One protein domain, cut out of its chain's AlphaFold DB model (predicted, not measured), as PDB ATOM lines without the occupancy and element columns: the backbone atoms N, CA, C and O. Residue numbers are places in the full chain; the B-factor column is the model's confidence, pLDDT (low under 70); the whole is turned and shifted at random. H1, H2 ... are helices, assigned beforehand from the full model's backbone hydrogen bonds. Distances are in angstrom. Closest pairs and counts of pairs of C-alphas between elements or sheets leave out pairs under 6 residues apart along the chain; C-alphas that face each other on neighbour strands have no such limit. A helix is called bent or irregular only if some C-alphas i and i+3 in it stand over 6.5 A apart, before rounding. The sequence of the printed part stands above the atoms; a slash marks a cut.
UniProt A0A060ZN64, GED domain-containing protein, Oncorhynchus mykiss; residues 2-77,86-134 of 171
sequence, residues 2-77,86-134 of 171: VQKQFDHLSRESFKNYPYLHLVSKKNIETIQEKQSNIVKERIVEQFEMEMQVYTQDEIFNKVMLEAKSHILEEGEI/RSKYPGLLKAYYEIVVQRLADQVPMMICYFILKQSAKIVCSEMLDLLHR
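This is residues 2 to 77 and 86 to 134 of the 171 residues of the protein "GED domain-containing protein" of Oncorhynchus mykiss (UniProt A0A060ZN64). Two long helices, H4 and H2, lie side by side and run opposite ways along a rod; H1 folds back on the first part of H2 near one end, and H3 crosses the first part of H4 near the other. The tail of H3 and the residues after it, 69 to 77, stick out. The printed part has 125 residues with four named helices, H1 to H4 in chain order, and no named strand: all helix. It is extended, with a radius of gyration of the C-alphas of 23.2 A and spans of 75 by 28 by 18 A.

H4, residues 86 to 133, touches H2, residues 18 to 50, at a shallow tilt of 22 degrees, opposite ways; their closest C-alphas, of Phe 115 and Gln 35, are 5.8 A apart. H1, residues 2 to 13, touches H2 at residues 21 to 32 alone, closest at the C-alphas of Asp 7 and Lys 25, 6.2 A; they form a helical hairpin with a shallow tilt of 19 degrees. H1 and H4 are close but not clearly touching, with the C-alphas of Val 2 and Leu 117 closest at 6.5 A. H3, residues 57 to 73, touches H4 at a steep tilt of 55 degrees, opposite ways, H3 with its residues 60 to 67 alone and H4 with its residues 91 to 99 alone; the closest C-alphas, of Met 64 and Ala 95, are 5.7 A apart. H3 is apart from H1 and H2. Every O i to N i+4 pair is within hydrogen-bond range in H1, H2 and H3, and 37 of 44 are in H4.

H4 measures 68.7 A from C-alpha 86 at (117.214, 112.178, 108.265) to C-alpha 133 at (61.750, 94.702, 144.933). It is irregular, but only just: C-alphas 87 and 90 are 6.9 A apart. H2 measures 47.9 A, H3 24.3 A and H1 16.5 A, the last from C-alpha 2 at (71.097, 99.111, 119.770).

The C-alphas farthest apart, of Ile 77 and Arg 134, are 76.8 A apart. Residues 78 to 85 are not printed, in the link across the cut from H3 to H4; C-alphas 77 and 86 are 19.2 A apart. The link H1 to H2 is tight and that from H2 to H3 short. Residues 69 to 77 and 86 have pLDDT under 70; the mean of the printed part is 88.5.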
ATOM      1  N   VAL A   2      71.326  99.915 118.551       88.50
ATOM      2  CA  VAL A   2      71.097  99.111 119.770       88.50
ATOM      3  C   VAL A   2      69.876  99.571 120.574       88.50
ATOM      4  O   VAL A   2      68.998  98.757 120.829       88.50
ATOM      5  N   GLN A   3      69.753 100.871 120.865       89.75
ATOM      6  CA  GLN A   3      68.584 101.424 121.566       89.75
ATOM      7  C   GLN A   3      67.255 101.018 120.906       89.75
ATOM      8  O   GLN A   3      66.388 100.469 121.566       89.75
ATOM      9  N   LYS A   4      67.140 101.170 119.578       91.81
ATOM     10  CA  LYS A   4      65.936 100.770 118.829       91.81
ATOM     11  C   LYS A   4      65.598  99.285 118.994       91.81
ATOM     12  O   LYS A   4      64.424  98.940 119.030       91.81
ATOM     13  N   GLN A   5      66.610  98.416 119.069       93.88
ATOM     14  CA  GLN A   5      66.396  96.983 119.280       93.88
ATOM     15  C   GLN A   5      65.937  96.689 120.708       93.88
ATOM     16  O   GLN A   5      65.033  95.884 120.903       93.88
ATOM     17  N   PHE A   6      66.497  97.374 121.704       93.00
ATOM     18  CA  PHE A   6      66.048  97.238 123.092       93.00
ATOM     19  C   PHE A   6      64.615  97.758 123.263       93.00
ATOM     20  O   PHE A   6      63.793  97.091 123.884       93.00
ATOM     21  N   ASP A   7      64.286  98.890 122.639       92.81
ATOM     22  CA  ASP A   7      62.934  99.452 122.639       92.81
ATOM     23  C   ASP A   7      61.927  98.516 121.963       92.81
ATOM     24  O   ASP A   7      60.796  98.367 122.428       92.81
ATOM     25  N   HIS A   8      62.330  97.877 120.861       94.38
ATOM     26  CA  HIS A   8      61.507  96.895 120.165       94.38
ATOM     27  C   HIS A   8      61.235  95.672 121.046       94.38
ATOM     28  O   HIS A   8      60.071  95.339 121.258       94.38
ATOM     29  N   LEU A   9      62.278  95.081 121.637       93.31
ATOM     30  CA  LEU A   9      62.149  93.947 122.557       93.31
ATOM     31  C   LEU A   9      61.282  94.290 123.774       93.31
ATOM     32  O   LEU A   9      60.434  93.494 124.172       93.31
ATOM     33  N   SER A  10      61.450  95.489 124.338       92.38
ATOM     34  CA  SER A  10      60.625  95.989 125.443       92.38
ATOM     35  C   SER A  10      59.153  96.097 125.039       92.38
ATOM     36  O   SER A  10      58.270  95.660 125.775       92.38
ATOM     37  N   ARG A  11      58.870  96.623 123.842       91.44
ATOM     38  CA  ARG A  11      57.501  96.750 123.326       91.44
ATOM     39  C   ARG A  11      56.837  95.397 123.106       91.44
ATOM     40  O   ARG A  11      55.678  95.234 123.468       91.44
ATOM     41  N   GLU A  12      57.541  94.443 122.507       93.50
ATOM     42  CA  GLU A  12      56.988  93.108 122.256       93.50
ATOM     43  C   GLU A  12      56.742  92.336 123.554       93.50
ATOM     44  O   GLU A  12      55.704  91.686 123.699       93.50
ATOM     45  N   SER A  13      57.661  92.461 124.513       90.44
ATOM     46  CA  SER A  13      57.600  91.740 125.788       90.44
ATOM     47  C   SER A  13      56.548  92.311 126.741       90.44
ATOM     48  O   SER A  13      55.875  91.555 127.438       90.44
ATOM     49  N   PHE A  14      56.369  93.636 126.760       91.00
ATOM     50  CA  PHE A  14      55.513  94.333 127.730       91.00
ATOM     51  C   PHE A  14      54.263  94.973 127.115       91.00
ATOM     52  O   PHE A  14      53.648  95.837 127.729       91.00
ATOM     53  N   LYS A  15      53.840  94.532 125.924       89.06
ATOM     54  CA  LYS A  15      52.680  95.087 125.195       89.06
ATOM     55  C   LYS A  15      51.380  95.184 126.009       89.06
ATOM     56  O   LYS A  15      50.587  96.083 125.766       89.06
ATOM     57  N   ASN A  16      51.165  94.265 126.953       89.56
ATOM     58  CA  ASN A  16      49.950  94.213 127.769       89.56
ATOM     59  C   ASN A  16      50.045  95.072 129.040       89.56
ATOM     60  O   ASN A  16      49.031  95.271 129.698       89.56
ATOM     61  N   TYR A  17      51.244  95.554 129.384       91.50
ATOM     62  CA  TYR A  17      51.554  96.257 130.630       91.50
ATOM     63  C   TYR A  17      52.097  97.657 130.306       91.50
ATOM     64  O   TYR A  17      53.316  97.853 130.225       91.50
ATOM     65  N   PRO A  18      51.219  98.650 130.077       90.06
ATOM     66  CA  PRO A  18      51.623  99.967 129.585       90.06
ATOM     67  C   PRO A  18      52.589 100.695 130.531       90.06
ATOM     68  O   PRO A  18      53.532 101.340 130.064       90.06
ATOM     69  N   TYR A  19      52.409 100.562 131.849       90.50
ATOM     70  CA  TYR A  19      53.294 101.202 132.824       90.50
ATOM     71  C   TYR A  19      54.681 100.549 132.860       90.50
ATOM     72  O   TYR A  19      55.692 101.250 132.786       90.50
ATOM     73  N   LEU A  20      54.754  99.213 132.878       92.19
ATOM     74  CA  LEU A  20      56.023  98.484 132.776       92.19
ATOM     75  C   LEU A  20      56.777  98.822 131.484       92.19
ATOM     76  O   LEU A  20      57.991  99.024 131.519       92.19
ATOM     77  N   HIS A  21      56.071  98.947 130.356       92.50
ATOM     78  CA  HIS A  21      56.687  99.373 129.100       92.50
ATOM     79  C   HIS A  21      57.285 100.786 129.202       92.50
ATOM     80  O   HIS A  21      58.418 101.002 128.771       92.50
ATOM     81  N   LEU A  22      56.566 101.737 129.809       91.62
ATOM     82  CA  LEU A  22      57.050 103.106 130.010       91.62
ATOM     83  C   LEU A  22      58.310 103.147 130.886       91.62
ATOM     84  O   LEU A  22      59.287 103.810 130.530       91.62
ATOM     85  N   VAL A  23      58.300 102.423 132.009       92.31
ATOM     86  CA  VAL A  23      59.449 102.325 132.921       92.31
ATOM     87  C   VAL A  23      60.639 101.680 132.215       92.31
ATOM     88  O   VAL A  23      61.739 102.229 132.239       92.31
ATOM     89  N   SER A  24      60.414 100.562 131.520       93.19
ATOM     90  CA  SER A  24      61.450  99.862 130.756       93.19
ATOM     91  C   SER A  24      62.085 100.769 129.702       93.19
ATOM     92  O   SER A  24      63.310 100.867 129.639       93.19
ATOM     93  N   LYS A  25      61.271 101.493 128.927       93.56
ATOM     94  CA  LYS A  25      61.749 102.441 127.917       93.56
ATOM     95  C   LYS A  25      62.613 103.542 128.538       93.56
ATOM     96  O   LYS A  25      63.715 103.797 128.061       93.56
ATOM     97  N   LYS A  26      62.149 104.156 129.630       93.69
ATOM     98  CA  LYS A  26      62.898 105.210 130.331       93.69
ATOM     99  C   LYS A  26      64.235 104.700 130.880       93.69
ATOM    100  O   LYS A  26      65.242 105.403 130.778       93.69
ATOM    101  N   ASN A  27      64.255 103.490 131.441       94.06
ATOM    102  CA  ASN A  27      65.485 102.864 131.930       94.06
ATOM    103  C   ASN A  27      66.460 102.613 130.771       94.06
ATOM    104  O   ASN A  27      67.623 103.002 130.860       94.06
ATOM    105  N   ILE A  28      65.984 102.054 129.650       95.31
ATOM    106  CA  ILE A  28      66.796 101.835 128.442       95.31
ATOM    107  C   ILE A  28      67.409 103.150 127.950       95.31
ATOM    108  O   ILE A  28      68.617 103.198 127.723       95.31
ATOM    109  N   GLU A  29      66.614 104.214 127.818       95.00
ATOM    110  CA  GLU A  29      67.082 105.537 127.382       95.00
ATOM    111  C   GLU A  29      68.163 106.093 128.321       95.00
ATOM    112  O   GLU A  29      69.250 106.460 127.873       95.00
ATOM    113  N   THR A  30      67.903 106.062 129.631       95.94
ATOM    114  CA  THR A  30      68.825 106.577 130.656       95.94
ATOM    115  C   THR A  30      70.147 105.805 130.672       95.94
ATOM    116  O   THR A  30      71.224 106.397 130.775       95.94
ATOM    117  N   ILE A  31      70.095 104.472 130.582       95.81
ATOM    118  CA  ILE A  31      71.295 103.629 130.569       95.81
ATOM    119  C   ILE A  31      72.090 103.864 129.287       95.81
ATOM    120  O   ILE A  31      73.306 104.035 129.358       95.81
ATOM    121  N   GLN A  32      71.427 103.896 128.128       94.50
ATOM    122  CA  GLN A  32      72.085 104.122 126.839       94.50
ATOM    123  C   GLN A  32      72.802 105.476 126.806       94.50
ATOM    124  O   GLN A  32      73.950 105.542 126.370       94.50
ATOM    125  N   GLU A  33      72.179 106.535 127.326       95.62
ATOM    126  CA  GLU A  33      72.807 107.854 127.436       95.62
ATOM    127  C   GLU A  33      74.056 107.817 128.330       95.62
ATOM    128  O   GLU A  33      75.138 108.238 127.912       95.62
ATOM    129  N   LYS A  34      73.949 107.230 129.531       96.69
ATOM    130  CA  LYS A  34      75.090 107.084 130.453       96.69
ATOM    131  C   LYS A  34      76.241 106.302 129.818       96.69
ATOM    132  O   LYS A  34      77.386 106.746 129.874       96.69
ATOM    133  N   GLN A  35      75.952 105.156 129.201       96.56
ATOM    134  CA  GLN A  35      76.977 104.337 128.550       96.56
ATOM    135  C   GLN A  35      77.587 105.039 127.327       96.56
ATOM    136  O   GLN A  35      78.783 104.885 127.079       96.56
ATOM    137  N   SER A  36      76.812 105.856 126.604       95.56
ATOM    138  CA  SER A  36      77.319 106.676 125.497       95.56
ATOM    139  C   SER A  36      78.305 107.743 125.962       95.56
ATOM    140  O   SER A  36      79.300 107.989 125.280       95.56
ATOM    141  N   ASN A  37      78.059 108.365 127.114       97.12
ATOM    142  CA  ASN A  37      78.983 109.349 127.671       97.12
ATOM    143  C   ASN A  37      80.287 108.680 128.115       97.12
ATOM    144  O   ASN A  37      81.363 109.127 127.725       97.12
ATOM    145  N   ILE A  38      80.187 107.538 128.805       97.31
ATOM    146  CA  ILE A  38      81.357 106.766 129.241       97.31
ATOM    147  C   ILE A  38      82.216 106.357 128.044       97.31
ATOM    148  O   ILE A  38      83.419 106.591 128.044       97.31
ATOM    149  N   VAL A  39      81.631 105.759 126.999       97.38
ATOM    150  CA  VAL A  39      82.442 105.312 125.856       97.38
ATOM    151  C   VAL A  39      83.083 106.479 125.110       97.38
ATOM    152  O   VAL A  39      84.207 106.344 124.638       97.38
ATOM    153  N   LYS A  40      82.411 107.634 125.042       97.06
ATOM    154  CA  LYS A  40      82.973 108.844 124.440       97.06
ATOM    155  C   LYS A  40      84.213 109.309 125.201       97.06
ATOM    156  O   LYS A  40      85.231 109.560 124.566       97.06
ATOM    157  N   GLU A  41      84.138 109.385 126.528       97.56
ATOM    158  CA  GLU A  41      85.282 109.734 127.382       97.56
ATOM    159  C   GLU A  41      86.436 108.749 127.180       97.56
ATOM    160  O   GLU A  41      87.556 109.164 126.901       97.56
ATOM    161  N   ARG A  42      86.154 107.441 127.189       96.88
ATOM    162  CA  ARG A  42      87.187 106.416 126.982       96.88
ATOM    163  C   ARG A  42      87.844 106.489 125.603       96.88
ATOM    164  O   ARG A  42      89.037 106.235 125.486       96.88
ATOM    165  N   ILE A  43      87.090 106.808 124.551       97.06
ATOM    166  CA  ILE A  43      87.656 106.983 123.203       97.06
ATOM    167  C   ILE A  43      88.594 108.196 123.167       97.06
ATOM    168  O   ILE A  43      89.647 108.128 122.541       97.06
ATOM    169  N   VAL A  44      88.238 109.294 123.842       97.00
ATOM    170  CA  VAL A  44      89.114 110.473 123.949       97.00
ATOM    171  C   VAL A  44      90.402 110.118 124.690       97.00
ATOM    172  O   VAL A  44      91.478 110.388 124.167       97.00
ATOM    173  N   GLU A  45      90.303 109.426 125.829       95.75
ATOM    174  CA  GLU A  45      91.473 108.919 126.564       95.75
ATOM    175  C   GLU A  45      92.364 108.035 125.670       95.75
ATOM    176  O   GLU A  45      93.587 108.153 125.702       95.75
ATOM    177  N   GLN A  46      91.771 107.181 124.824       94.62
ATOM    178  CA  GLN A  46      92.535 106.356 123.883       94.62
ATOM    179  C   GLN A  46      93.326 107.207 122.882       94.62
ATOM    180  O   GLN A  46      94.495 106.921 122.631       94.62
ATOM    181  N   PHE A  47      92.729 108.266 122.333       94.00
ATOM    182  CA  PHE A  47      93.443 109.176 121.434       94.00
ATOM    183  C   PHE A  47      94.577 109.929 122.137       94.00
ATOM    184  O   PHE A  47      95.649 110.087 121.555       94.00
ATOM    185  N   GLU A  48      94.369 110.357 123.384       94.50
ATOM    186  CA  GLU A  48      95.410 111.004 124.191       94.50
ATOM    187  C   GLU A  48      96.590 110.058 124.460       94.50
ATOM    188  O   GLU A  48      97.746 110.476 124.387       94.50
ATOM    189  N   MET A  49      96.324 108.769 124.696       93.00
ATOM    190  CA  MET A  49      97.376 107.758 124.847       93.00
ATOM    191  C   MET A  49      98.165 107.531 123.549       93.00
ATOM    192  O   MET A  49      99.393 107.445 123.594       93.00
ATOM    193  N   GLU A  50      97.509 107.496 122.383       90.62
ATOM    194  CA  GLU A  50      98.197 107.322 121.088       90.62
ATOM    195  C   GLU A  50      99.151 108.484 120.741       90.62
ATOM    196  O   GLU A  50     100.091 108.310 119.956       90.62
ATOM    197  N   MET A  51      98.970 109.657 121.359       87.88
ATOM    198  CA  MET A  51      99.890 110.789 121.202       87.88
ATOM    199  C   MET A  51     101.251 110.589 121.883       87.88
ATOM    200  O   MET A  51     102.194 111.299 121.537       87.88
ATOM    201  N   GLN A  52     101.398 109.648 122.820       87.88
ATOM    202  CA  GLN A  52     102.661 109.436 123.546       87.88
ATOM    203  C   GLN A  52     103.760 108.747 122.714       87.88
ATOM    204  O   GLN A  52     104.824 108.459 123.254       87.88
ATOM    205  N   VAL A  53     103.525 108.510 121.414       83.69
ATOM    206  CA  VAL A  53     104.430 107.844 120.460       83.69
ATOM    207  C   VAL A  53     105.079 106.601 121.069       83.69
ATOM    208  O   VAL A  53     106.245 106.606 121.461       83.69
ATOM    209  N   TYR A  54     104.302 105.521 121.156       87.75
ATOM    210  CA  TYR A  54     104.740 104.274 121.777       87.75
ATOM    211  C   TYR A  54     104.364 103.050 120.939       87.75
ATOM    212  O   TYR A  54     103.204 102.829 120.577       87.75
ATOM    213  N   THR A  55     105.358 102.210 120.663       87.62
ATOM    214  CA  THR A  55     105.174 100.912 120.015       87.62
ATOM    215  C   THR A  55     106.219  99.921 120.509       87.62
ATOM    216  O   THR A  55     107.317 100.308 120.894       87.62
ATOM    217  N   GLN A  56     105.872  98.636 120.488       90.06
ATOM    218  CA  GLN A  56     106.826  97.563 120.751       90.06
ATOM    219  C   GLN A  56     107.731  97.349 119.535       90.06
ATOM    220  O   GLN A  56     107.258  97.392 118.395       90.06
ATOM    221  N   ASP A  57     109.006  97.053 119.792       84.75
ATOM    222  CA  ASP A  57     110.020  96.863 118.749       84.75
ATOM    223  C   ASP A  57     109.671  95.716 117.798       84.75
ATOM    224  O   ASP A  57     109.865  95.835 116.593       84.75
ATOM    225  N   GLU A  58     109.117  94.613 118.303       88.12
ATOM    226  CA  GLU A  58     108.738  93.460 117.473       88.12
ATOM    227  C   GLU A  58     107.675  93.832 116.429       88.12
ATOM    228  O   GLU A  58     107.814  93.513 115.247       88.12
ATOM    229  N   ILE A  59     106.642  94.564 116.857       87.50
ATOM    230  CA  ILE A  59     105.550  95.029 115.993       87.50
ATOM    231  C   ILE A  59     106.086  96.047 114.989       87.50
ATOM    232  O   ILE A  59     105.820  95.947 113.791       87.50
ATOM    233  N   PHE A  60     106.884  97.000 115.468       87.88
ATOM    234  CA  PHE A  60     107.455  98.045 114.631       87.88
ATOM    235  C   PHE A  60     108.380  97.483 113.552       87.88
ATOM    236  O   PHE A  60     108.264  97.842 112.381       87.88
ATOM    237  N   ASN A  61     109.263  96.558 113.927       85.44
ATOM    238  CA  ASN A  61     110.187  95.924 112.997       85.44
ATOM    239  C   ASN A  61     109.450  95.103 111.942       85.44
ATOM    240  O   ASN A  61     109.833  95.151 110.775       85.44
ATOM    241  N   LYS A  62     108.377  94.399 112.319       87.75
ATOM    242  CA  LYS A  62     107.543  93.661 111.370       87.75
ATOM    243  C   LYS A  62     106.916  94.590 110.326       87.75
ATOM    244  O   LYS A  62     107.117  94.368 109.136       87.75
ATOM    245  N   VAL A  63     106.240  95.655 110.759       86.62
ATOM    246  CA  VAL A  63     105.603  96.620 109.842       86.62
ATOM    247  C   VAL A  63     106.647  97.333 108.979       86.62
ATOM    248  O   VAL A  63     106.453  97.517 107.782       86.62
ATOM    249  N   MET A  64     107.813  97.664 109.539       82.88
ATOM    250  CA  MET A  64     108.914  98.256 108.778       82.88
ATOM    251  C   MET A  64     109.495  97.296 107.723       82.88
ATOM    252  O   MET A  64     109.907  97.749 106.654       82.88
ATOM    253  N   LEU A  65     109.566  95.991 108.004       82.50
ATOM    254  CA  LEU A  65     109.996  94.978 107.035       82.50
ATOM    255  C   LEU A  65     108.968  94.814 105.909       82.50
ATOM    256  O   LEU A  65     109.360  94.814 104.745       82.50
ATOM    257  N   GLU A  66     107.679  94.756 106.249       81.00
ATOM    258  CA  GLU A  66     106.568  94.689 105.285       81.00
ATOM    259  C   GLU A  66     106.529  95.938 104.382       81.00
ATOM    260  O   GLU A  66     106.426  95.839 103.157       81.00
ATOM    261  N   ALA A  67     106.727  97.127 104.955       74.75
ATOM    262  CA  ALA A  67     106.820  98.369 104.194       74.75
ATOM    263  C   ALA A  67     108.018  98.377 103.224       74.75
ATOM    264  O   ALA A  67     107.910  98.894 102.114       74.75
ATOM    265  N   LYS A  68     109.160  97.785 103.609       71.56
ATOM    266  CA  LYS A  68     110.345  97.663 102.739       71.56
ATOM    267  C   LYS A  68     110.154  96.646 101.617       71.56
ATOM    268  O   LYS A  68     110.627  96.905 100.514       71.56
ATOM    269  N   SER A  69     109.478  95.521 101.864       65.69
ATOM    270  CA  SER A  69     109.181  94.550 100.801       65.69
ATOM    271  C   SER A  69     108.269  95.142  99.730       65.69
ATOM    272  O   SER A  69     108.531  94.939  98.550       65.69
ATOM    273  N   HIS A  70     107.278  95.952 100.115       60.44
ATOM    274  CA  HIS A  70     106.405  96.626  99.150       60.44
ATOM    275  C   HIS A  70     107.147  97.656  98.280       60.44
ATOM    276  O   HIS A  70     106.878  97.750  97.089       60.44
ATOM    277  N   ILE A  71     108.133  98.368  98.836       59.88
ATOM    278  CA  ILE A  71     108.971  99.316  98.075       59.88
ATOM    279  C   ILE A  71     109.903  98.582  97.091       59.88
ATOM    280  O   ILE A  71     110.142  99.062  95.985       59.88
ATOM    281  N   LEU A  72     110.418  97.408  97.471       55.94
ATOM    282  CA  LEU A  72     111.282  96.587  96.612       55.94
ATOM    283  C   LEU A  72     110.517  95.940  95.444       55.94
ATOM    284  O   LEU A  72     111.100  95.743  94.378       55.94
ATOM    285  N   GLU A  73     109.227  95.637  95.615       54.00
ATOM    286  CA  GLU A  73     108.356  95.129  94.542       54.00
ATOM    287  C   GLU A  73     107.934  96.222  93.538       54.00
ATOM    288  O   GLU A  73     107.708  95.914  92.368       54.00
ATOM    289  N   GLU A  74     107.898  97.497  93.948       50.59
ATOM    290  CA  GLU A  74     107.551  98.646  93.089       50.59
ATOM    291  C   GLU A  74     108.731  99.218  92.267       50.59
ATOM    292  O   GLU A  74     108.550 100.154  91.488       50.59
ATOM    293  N   GLY A  75     109.919  98.605  92.327       45.34
ATOM    294  CA  GLY A  75     110.966  98.796  91.312       45.34
ATOM    295  C   GLY A  75     111.941  99.965  91.511       45.34
ATOM    296  O   GLY A  75     112.633 100.324  90.558       45.34
ATOM    297  N   GLU A  76     112.080 100.533  92.712       44.47
ATOM    298  CA  GLU A  76     113.145 101.510  92.997       44.47
ATOM    299  C   GLU A  76     114.364 100.853  93.666       44.47
ATOM    300  O   GLU A  76     114.442 100.683  94.882       44.47
ATOM    301  N   ILE A  77     115.368 100.509  92.850       50.66
ATOM    302  CA  ILE A  77     116.725 100.199  93.319       50.66
ATOM    303  C   ILE A  77     117.415 101.533  93.630       50.66
ATOM    304  O   ILE A  77     118.021 102.149  92.755       50.66
ATOM    305  N   ARG A  86     118.383 111.370 108.572       69.12
ATOM    306  CA  ARG A  86     117.214 112.178 108.265       69.12
ATOM    307  C   ARG A  86     116.330 111.644 107.139       69.12
ATOM    308  O   ARG A  86     115.119 111.847 107.192       69.12
ATOM    309  N   SER A  87     116.887 110.928 106.161       72.50
ATOM    310  CA  SER A  87     116.115 110.352 105.049       72.50
ATOM    311  C   SER A  87     115.252 109.154 105.469       72.50
ATOM    312  O   SER A  87     114.305 108.807 104.768       72.50
ATOM    313  N   LYS A  88     115.521 108.555 106.641       74.62
ATOM    314  CA  LYS A  88     114.791 107.391 107.176       74.62
ATOM    315  C   LYS A  88     113.546 107.765 107.991       74.62
ATOM    316  O   LYS A  88     112.646 106.935 108.125       74.62
ATOM    317  N   TYR A  89     113.455 108.998 108.507       79.69
ATOM    318  CA  TYR A  89     112.323 109.451 109.334       79.69
ATOM    319  C   TYR A  89     110.944 109.318 108.670       79.69
ATOM    320  O   TYR A  89     110.027 108.868 109.357       79.69
ATOM    321  N   PRO A  90     110.755 109.639 107.373       83.94
ATOM    322  CA  PRO A  90     109.448 109.490 106.733       83.94
ATOM    323  C   PRO A  90     108.942 108.042 106.733       83.94
ATOM    324  O   PRO A  90     107.766 107.804 106.994       83.94
ATOM    325  N   GLY A  91     109.831 107.067 106.502       81.75
ATOM    326  CA  GLY A  91     109.480 105.644 106.523       81.75
ATOM    327  C   GLY A  91     109.150 105.135 107.927       81.75
ATOM    328  O   GLY A  91     108.164 104.423 108.107       81.75
ATOM    329  N   LEU A  92     109.925 105.560 108.930       84.00
ATOM    330  CA  LEU A  92     109.673 105.243 110.343       84.00
ATOM    331  C   LEU A  92     108.312 105.794 110.802       84.00
ATOM    332  O   LEU A  92     107.549 105.100 111.471       84.00
ATOM    333  N   LEU A  93     107.991 107.027 110.403       86.12
ATOM    334  CA  LEU A  93     106.728 107.677 110.740       86.12
ATOM    335  C   LEU A  93     105.536 107.010 110.042       86.12
ATOM    336  O   LEU A  93     104.500 106.806 110.672       86.12
ATOM    337  N   LYS A  94     105.689 106.626 108.767       87.25
ATOM    338  CA  LYS A  94     104.664 105.879 108.024       87.25
ATOM    339  C   LYS A  94     104.343 104.547 108.709       87.25
ATOM    340  O   LYS A  94     103.177 104.287 108.987       87.25
ATOM    341  N   ALA A  95     105.368 103.766 109.054       87.50
ATOM    342  CA  ALA A  95     105.197 102.497 109.761       87.50
ATOM    343  C   ALA A  95     104.505 102.683 111.124       87.50
ATOM    344  O   ALA A  95     103.615 101.916 111.483       87.50
ATOM    345  N   TYR A  96     104.859 103.735 111.872       89.69
ATOM    346  CA  TYR A  96     104.187 104.051 113.134       89.69
ATOM    347  C   TYR A  96     102.697 104.372 112.933       89.69
ATOM    348  O   TYR A  96     101.850 103.822 113.634       89.69
ATOM    349  N   TYR A  97     102.353 105.215 111.955       90.12
ATOM    350  CA  TYR A  97     100.953 105.543 111.677       90.12
ATOM    351  C   TYR A  97     100.137 104.339 111.206       90.12
ATOM    352  O   TYR A  97      98.977 104.223 111.591       90.12
ATOM    353  N   GLU A  98     100.722 103.424 110.431       91.19
ATOM    354  CA  GLU A  98     100.055 102.175 110.041       91.19
ATOM    355  C   GLU A  98      99.666 101.338 111.271       91.19
ATOM    356  O   GLU A  98      98.528 100.874 111.364       91.19
ATOM    357  N   ILE A  99     100.558 101.234 112.264       91.81
ATOM    358  CA  ILE A  99     100.284 100.542 113.535       91.81
ATOM    359  C   ILE A  99      99.156 101.232 114.308       91.81
ATOM    360  O   ILE A  99      98.242 100.565 114.797       91.81
ATOM    361  N   VAL A 100      99.202 102.563 114.418       93.00
ATOM    362  CA  VAL A 100      98.178 103.347 115.128       93.00
ATOM    363  C   VAL A 100      96.810 103.173 114.469       93.00
ATOM    364  O   VAL A 100      95.817 102.942 115.157       93.00
ATOM    365  N   VAL A 101      96.747 103.225 113.136       93.31
ATOM    366  CA  VAL A 101      95.499 103.045 112.385       93.31
ATOM    367  C   VAL A 101      94.914 101.654 112.615       93.31
ATOM    368  O   VAL A 101      93.725 101.555 112.912       93.31
ATOM    369  N   GLN A 102      95.725 100.595 112.529       92.94
ATOM    370  CA  GLN A 102      95.261  99.227 112.792       92.94
ATOM    371  C   GLN A 102      94.721  99.083 114.217       92.94
ATOM    372  O   GLN A 102      93.610  98.601 114.426       92.94
ATOM    373  N   ARG A 103      95.467  99.583 115.203       93.94
ATOM    374  CA  ARG A 103      95.071  99.503 116.608       93.94
ATOM    375  C   ARG A 103      93.760 100.238 116.882       93.94
ATOM    376  O   ARG A 103      92.889  99.694 117.556       93.94
ATOM    377  N   LEU A 104      93.595 101.448 116.349       95.06
ATOM    378  CA  LEU A 104      92.359 102.215 116.499       95.06
ATOM    379  C   LEU A 104      91.183 101.559 115.766       95.06
ATOM    380  O   LEU A 104      90.062 101.586 116.280       95.06
ATOM    381  N   ALA A 105      91.434 100.942 114.607       95.81
ATOM    382  CA  ALA A 105      90.430 100.186 113.862       95.81
ATOM    383  C   ALA A 105      89.909  98.971 114.648       95.81
ATOM    384  O   ALA A 105      88.736  98.630 114.509       95.81
ATOM    385  N   ASP A 106      90.727  98.376 115.517       95.19
ATOM    386  CA  ASP A 106      90.303  97.292 116.406       95.19
ATOM    387  C   ASP A 106      89.664  97.814 117.704       95.19
ATOM    388  O   ASP A 106      88.573  97.395 118.104       95.19
ATOM    389  N   GLN A 107      90.338  98.741 118.386       94.81
ATOM    390  CA  GLN A 107      89.987  99.148 119.746       94.81
ATOM    391  C   GLN A 107      88.722 100.005 119.806       94.81
ATOM    392  O   GLN A 107      87.872  99.769 120.669       94.81
ATOM    393  N   VAL A 108      88.543 100.965 118.890       96.06
ATOM    394  CA  VAL A 108      87.384 101.872 118.934       96.06
ATOM    395  C   VAL A 108      86.067 101.106 118.735       96.06
ATOM    396  O   VAL A 108      85.177 101.238 119.584       96.06
ATOM    397  N   PRO A 109      85.910 100.244 117.706       97.00
ATOM    398  CA  PRO A 109      84.705  99.426 117.573       97.00
ATOM    399  C   PRO A 109      84.504  98.469 118.750       97.00
ATOM    400  O   PRO A 109      83.372  98.303 119.210       97.00
ATOM    401  N   MET A 110      85.581  97.874 119.277       97.00
ATOM    402  CA  MET A 110      85.506  96.981 120.437       97.00
ATOM    403  C   MET A 110      84.935  97.698 121.665       97.00
ATOM    404  O   MET A 110      84.035  97.169 122.322       97.00
ATOM    405  N   MET A 111      85.395  98.917 121.948       96.88
ATOM    406  CA  MET A 111      84.898  99.733 123.057       96.88
ATOM    407  C   MET A 111      83.429 100.114 122.875       96.88
ATOM    408  O   MET A 111      82.636  99.961 123.807       96.88
ATOM    409  N   ILE A 112      83.036 100.540 121.670       96.19
ATOM    410  CA  ILE A 112      81.638 100.860 121.348       96.19
ATOM    411  C   ILE A 112      80.746  99.640 121.585       96.19
ATOM    412  O   ILE A 112      79.760  99.731 122.318       96.19
ATOM    413  N   CYS A 113      81.110  98.481 121.038       95.69
ATOM    414  CA  CYS A 113      80.366  97.239 121.237       95.69
ATOM    415  C   CYS A 113      80.298  96.838 122.718       95.69
ATOM    416  O   CYS A 113      79.253  96.410 123.210       95.69
ATOM    417  N   TYR A 114      81.390  96.999 123.459       96.81
ATOM    418  CA  TYR A 114      81.425  96.648 124.868       96.81
ATOM    419  C   TYR A 114      80.487  97.520 125.715       96.81
ATOM    420  O   TYR A 114      79.670  96.977 126.459       96.81
ATOM    421  N   PHE A 115      80.549  98.847 125.592       96.94
ATOM    422  CA  PHE A 115      79.755  99.752 126.432       96.94
ATOM    423  C   PHE A 115      78.293  99.871 125.968       96.94
ATOM    424  O   PHE A 115      77.359  99.673 126.753       96.94
ATOM    425  N   ILE A 116      78.076 100.130 124.676       96.44
ATOM    426  CA  ILE A 116      76.739 100.410 124.128       96.44
ATOM    427  C   ILE A 116      75.869  99.154 124.065       96.44
ATOM    428  O   ILE A 116      74.654  99.240 124.240       96.44
ATOM    429  N   LEU A 117      76.464  97.982 123.823       95.06
ATOM    430  CA  LEU A 117      75.718  96.726 123.741       95.06
ATOM    431  C   LEU A 117      75.872  95.890 125.011       95.06
ATOM    432  O   LEU A 117      74.891  95.684 125.722       95.06
ATOM    433  N   LYS A 118      77.081  95.402 125.313       95.88
ATOM    434  CA  LYS A 118      77.274  94.381 126.359       95.88
ATOM    435  C   LYS A 118      77.003  94.915 127.769       95.88
ATOM    436  O   LYS A 118      76.256  94.290 128.520       95.88
ATOM    437  N   GLN A 119      77.588  96.056 128.131       96.75
ATOM    438  CA  GLN A 119      77.375  96.666 129.446       96.75
ATOM    439  C   GLN A 119      75.964  97.218 129.588       96.75
ATOM    440  O   GLN A 119      75.306  96.936 130.584       96.75
ATOM    441  N   SER A 120      75.463  97.912 128.564       96.12
ATOM    442  CA  SER A 120      74.078  98.385 128.556       96.12
ATOM    443  C   SER A 120      73.081  97.245 128.780       96.12
ATOM    444  O   SER A 120      72.220  97.371 129.641       96.12
ATOM    445  N   ALA A 121      73.220  96.107 128.086       95.25
ATOM    446  CA  ALA A 121      72.349  94.945 128.288       95.25
ATOM    447  C   ALA A 121      72.397  94.429 129.733       95.25
ATOM    448  O   ALA A 121      71.357  94.209 130.348       95.25
ATOM    449  N   LYS A 122      73.602  94.273 130.296       96.88
ATOM    450  CA  LYS A 122      73.785  93.810 131.677       96.88
ATOM    451  C   LYS A 122      73.107  94.744 132.684       96.88
ATOM    452  O   LYS A 122      72.429  94.263 133.589       96.88
ATOM    453  N   ILE A 123      73.295  96.053 132.527       96.69
ATOM    454  CA  ILE A 123      72.726  97.061 133.428       96.69
ATOM    455  C   ILE A 123      71.204  97.100 133.281       96.69
ATOM    456  O   ILE A 123      70.519  97.063 134.295       96.69
ATOM    457  N   VAL A 124      70.673  97.078 132.051       95.31
ATOM    458  CA  VAL A 124      69.221  97.013 131.804       95.31
ATOM    459  C   VAL A 124      68.623  95.794 132.501       95.31
ATOM    460  O   VAL A 124      67.648  95.937 133.229       95.31
ATOM    461  N   CYS A 125      69.214  94.606 132.345       93.94
ATOM    462  CA  CYS A 125      68.721  93.405 133.020       93.94
ATOM    463  C   CYS A 125      68.723  93.554 134.548       93.94
ATOM    464  O   CYS A 125      67.757  93.155 135.191       93.94
ATOM    465  N   SER A 126      69.778  94.139 135.121       95.50
ATOM    466  CA  SER A 126      69.852  94.397 136.563       95.50
ATOM    467  C   SER A 126      68.759  95.365 137.017       95.50
ATOM    468  O   SER A 126      67.987  95.025 137.903       95.50
ATOM    469  N   GLU A 127      68.630  96.525 136.364       93.12
ATOM    470  CA  GLU A 127      67.629  97.533 136.736       93.12
ATOM    471  C   GLU A 127      66.194  97.012 136.578       93.12
ATOM    472  O   GLU A 127      65.316  97.381 137.355       93.12
ATOM    473  N   MET A 128      65.941  96.141 135.596       92.06
ATOM    474  CA  MET A 128      64.635  95.502 135.423       92.06
ATOM    475  C   MET A 128      64.332  94.485 136.534       92.06
ATOM    476  O   MET A 128      63.183  94.390 136.956       92.06
ATOM    477  N   LEU A 129      65.330  93.746 137.029       91.88
ATOM    478  CA  LEU A 129      65.163  92.853 138.185       91.88
ATOM    479  C   LEU A 129      64.951  93.637 139.482       91.88
ATOM    480  O   LEU A 129      64.171  93.219 140.336       91.88
ATOM    481  N   ASP A 130      65.584  94.802 139.608       90.94
ATOM    482  CA  ASP A 130      65.406  95.680 140.762       90.94
ATOM    483  C   ASP A 130      63.966  96.210 140.877       90.94
ATOM    484  O   ASP A 130      63.524  96.536 141.977       90.94
ATOM    485  N   LEU A 131      63.193  96.239 139.780       89.44
ATOM    486  CA  LEU A 131      61.768  96.601 139.817       89.44
ATOM    487  C   LEU A 131      60.928  95.634 140.662       89.44
ATOM    488  O   LEU A 131      59.947  96.069 141.250       89.44
ATOM    489  N   LEU A 132      61.322  94.360 140.765       86.38
ATOM    490  CA  LEU A 132      60.591  93.344 141.540       86.38
ATOM    491  C   LEU A 132      60.604  93.613 143.047       86.38
ATOM    492  O   LEU A 132      59.774  93.084 143.779       86.38
ATOM    493  N   HIS A 133      61.571  94.398 143.516       86.06
ATOM    494  CA  HIS A 133      61.750  94.702 144.933       86.06
ATOM    495  C   HIS A 133      61.061  96.006 145.344       86.06
ATOM    496  O   HIS A 133      61.211  96.436 146.485       86.06
ATOM    497  N   ARG A 134      60.355  96.673 144.425       84.00
ATOM    498  CA  ARG A 134      59.707  97.952 144.704       84.00
ATOM    499  C   ARG A 134      58.274  97.761 145.191       84.00
ATOM    500  O   ARG A 134      57.540  96.908 144.694       84.00
TER     501      ARG A 134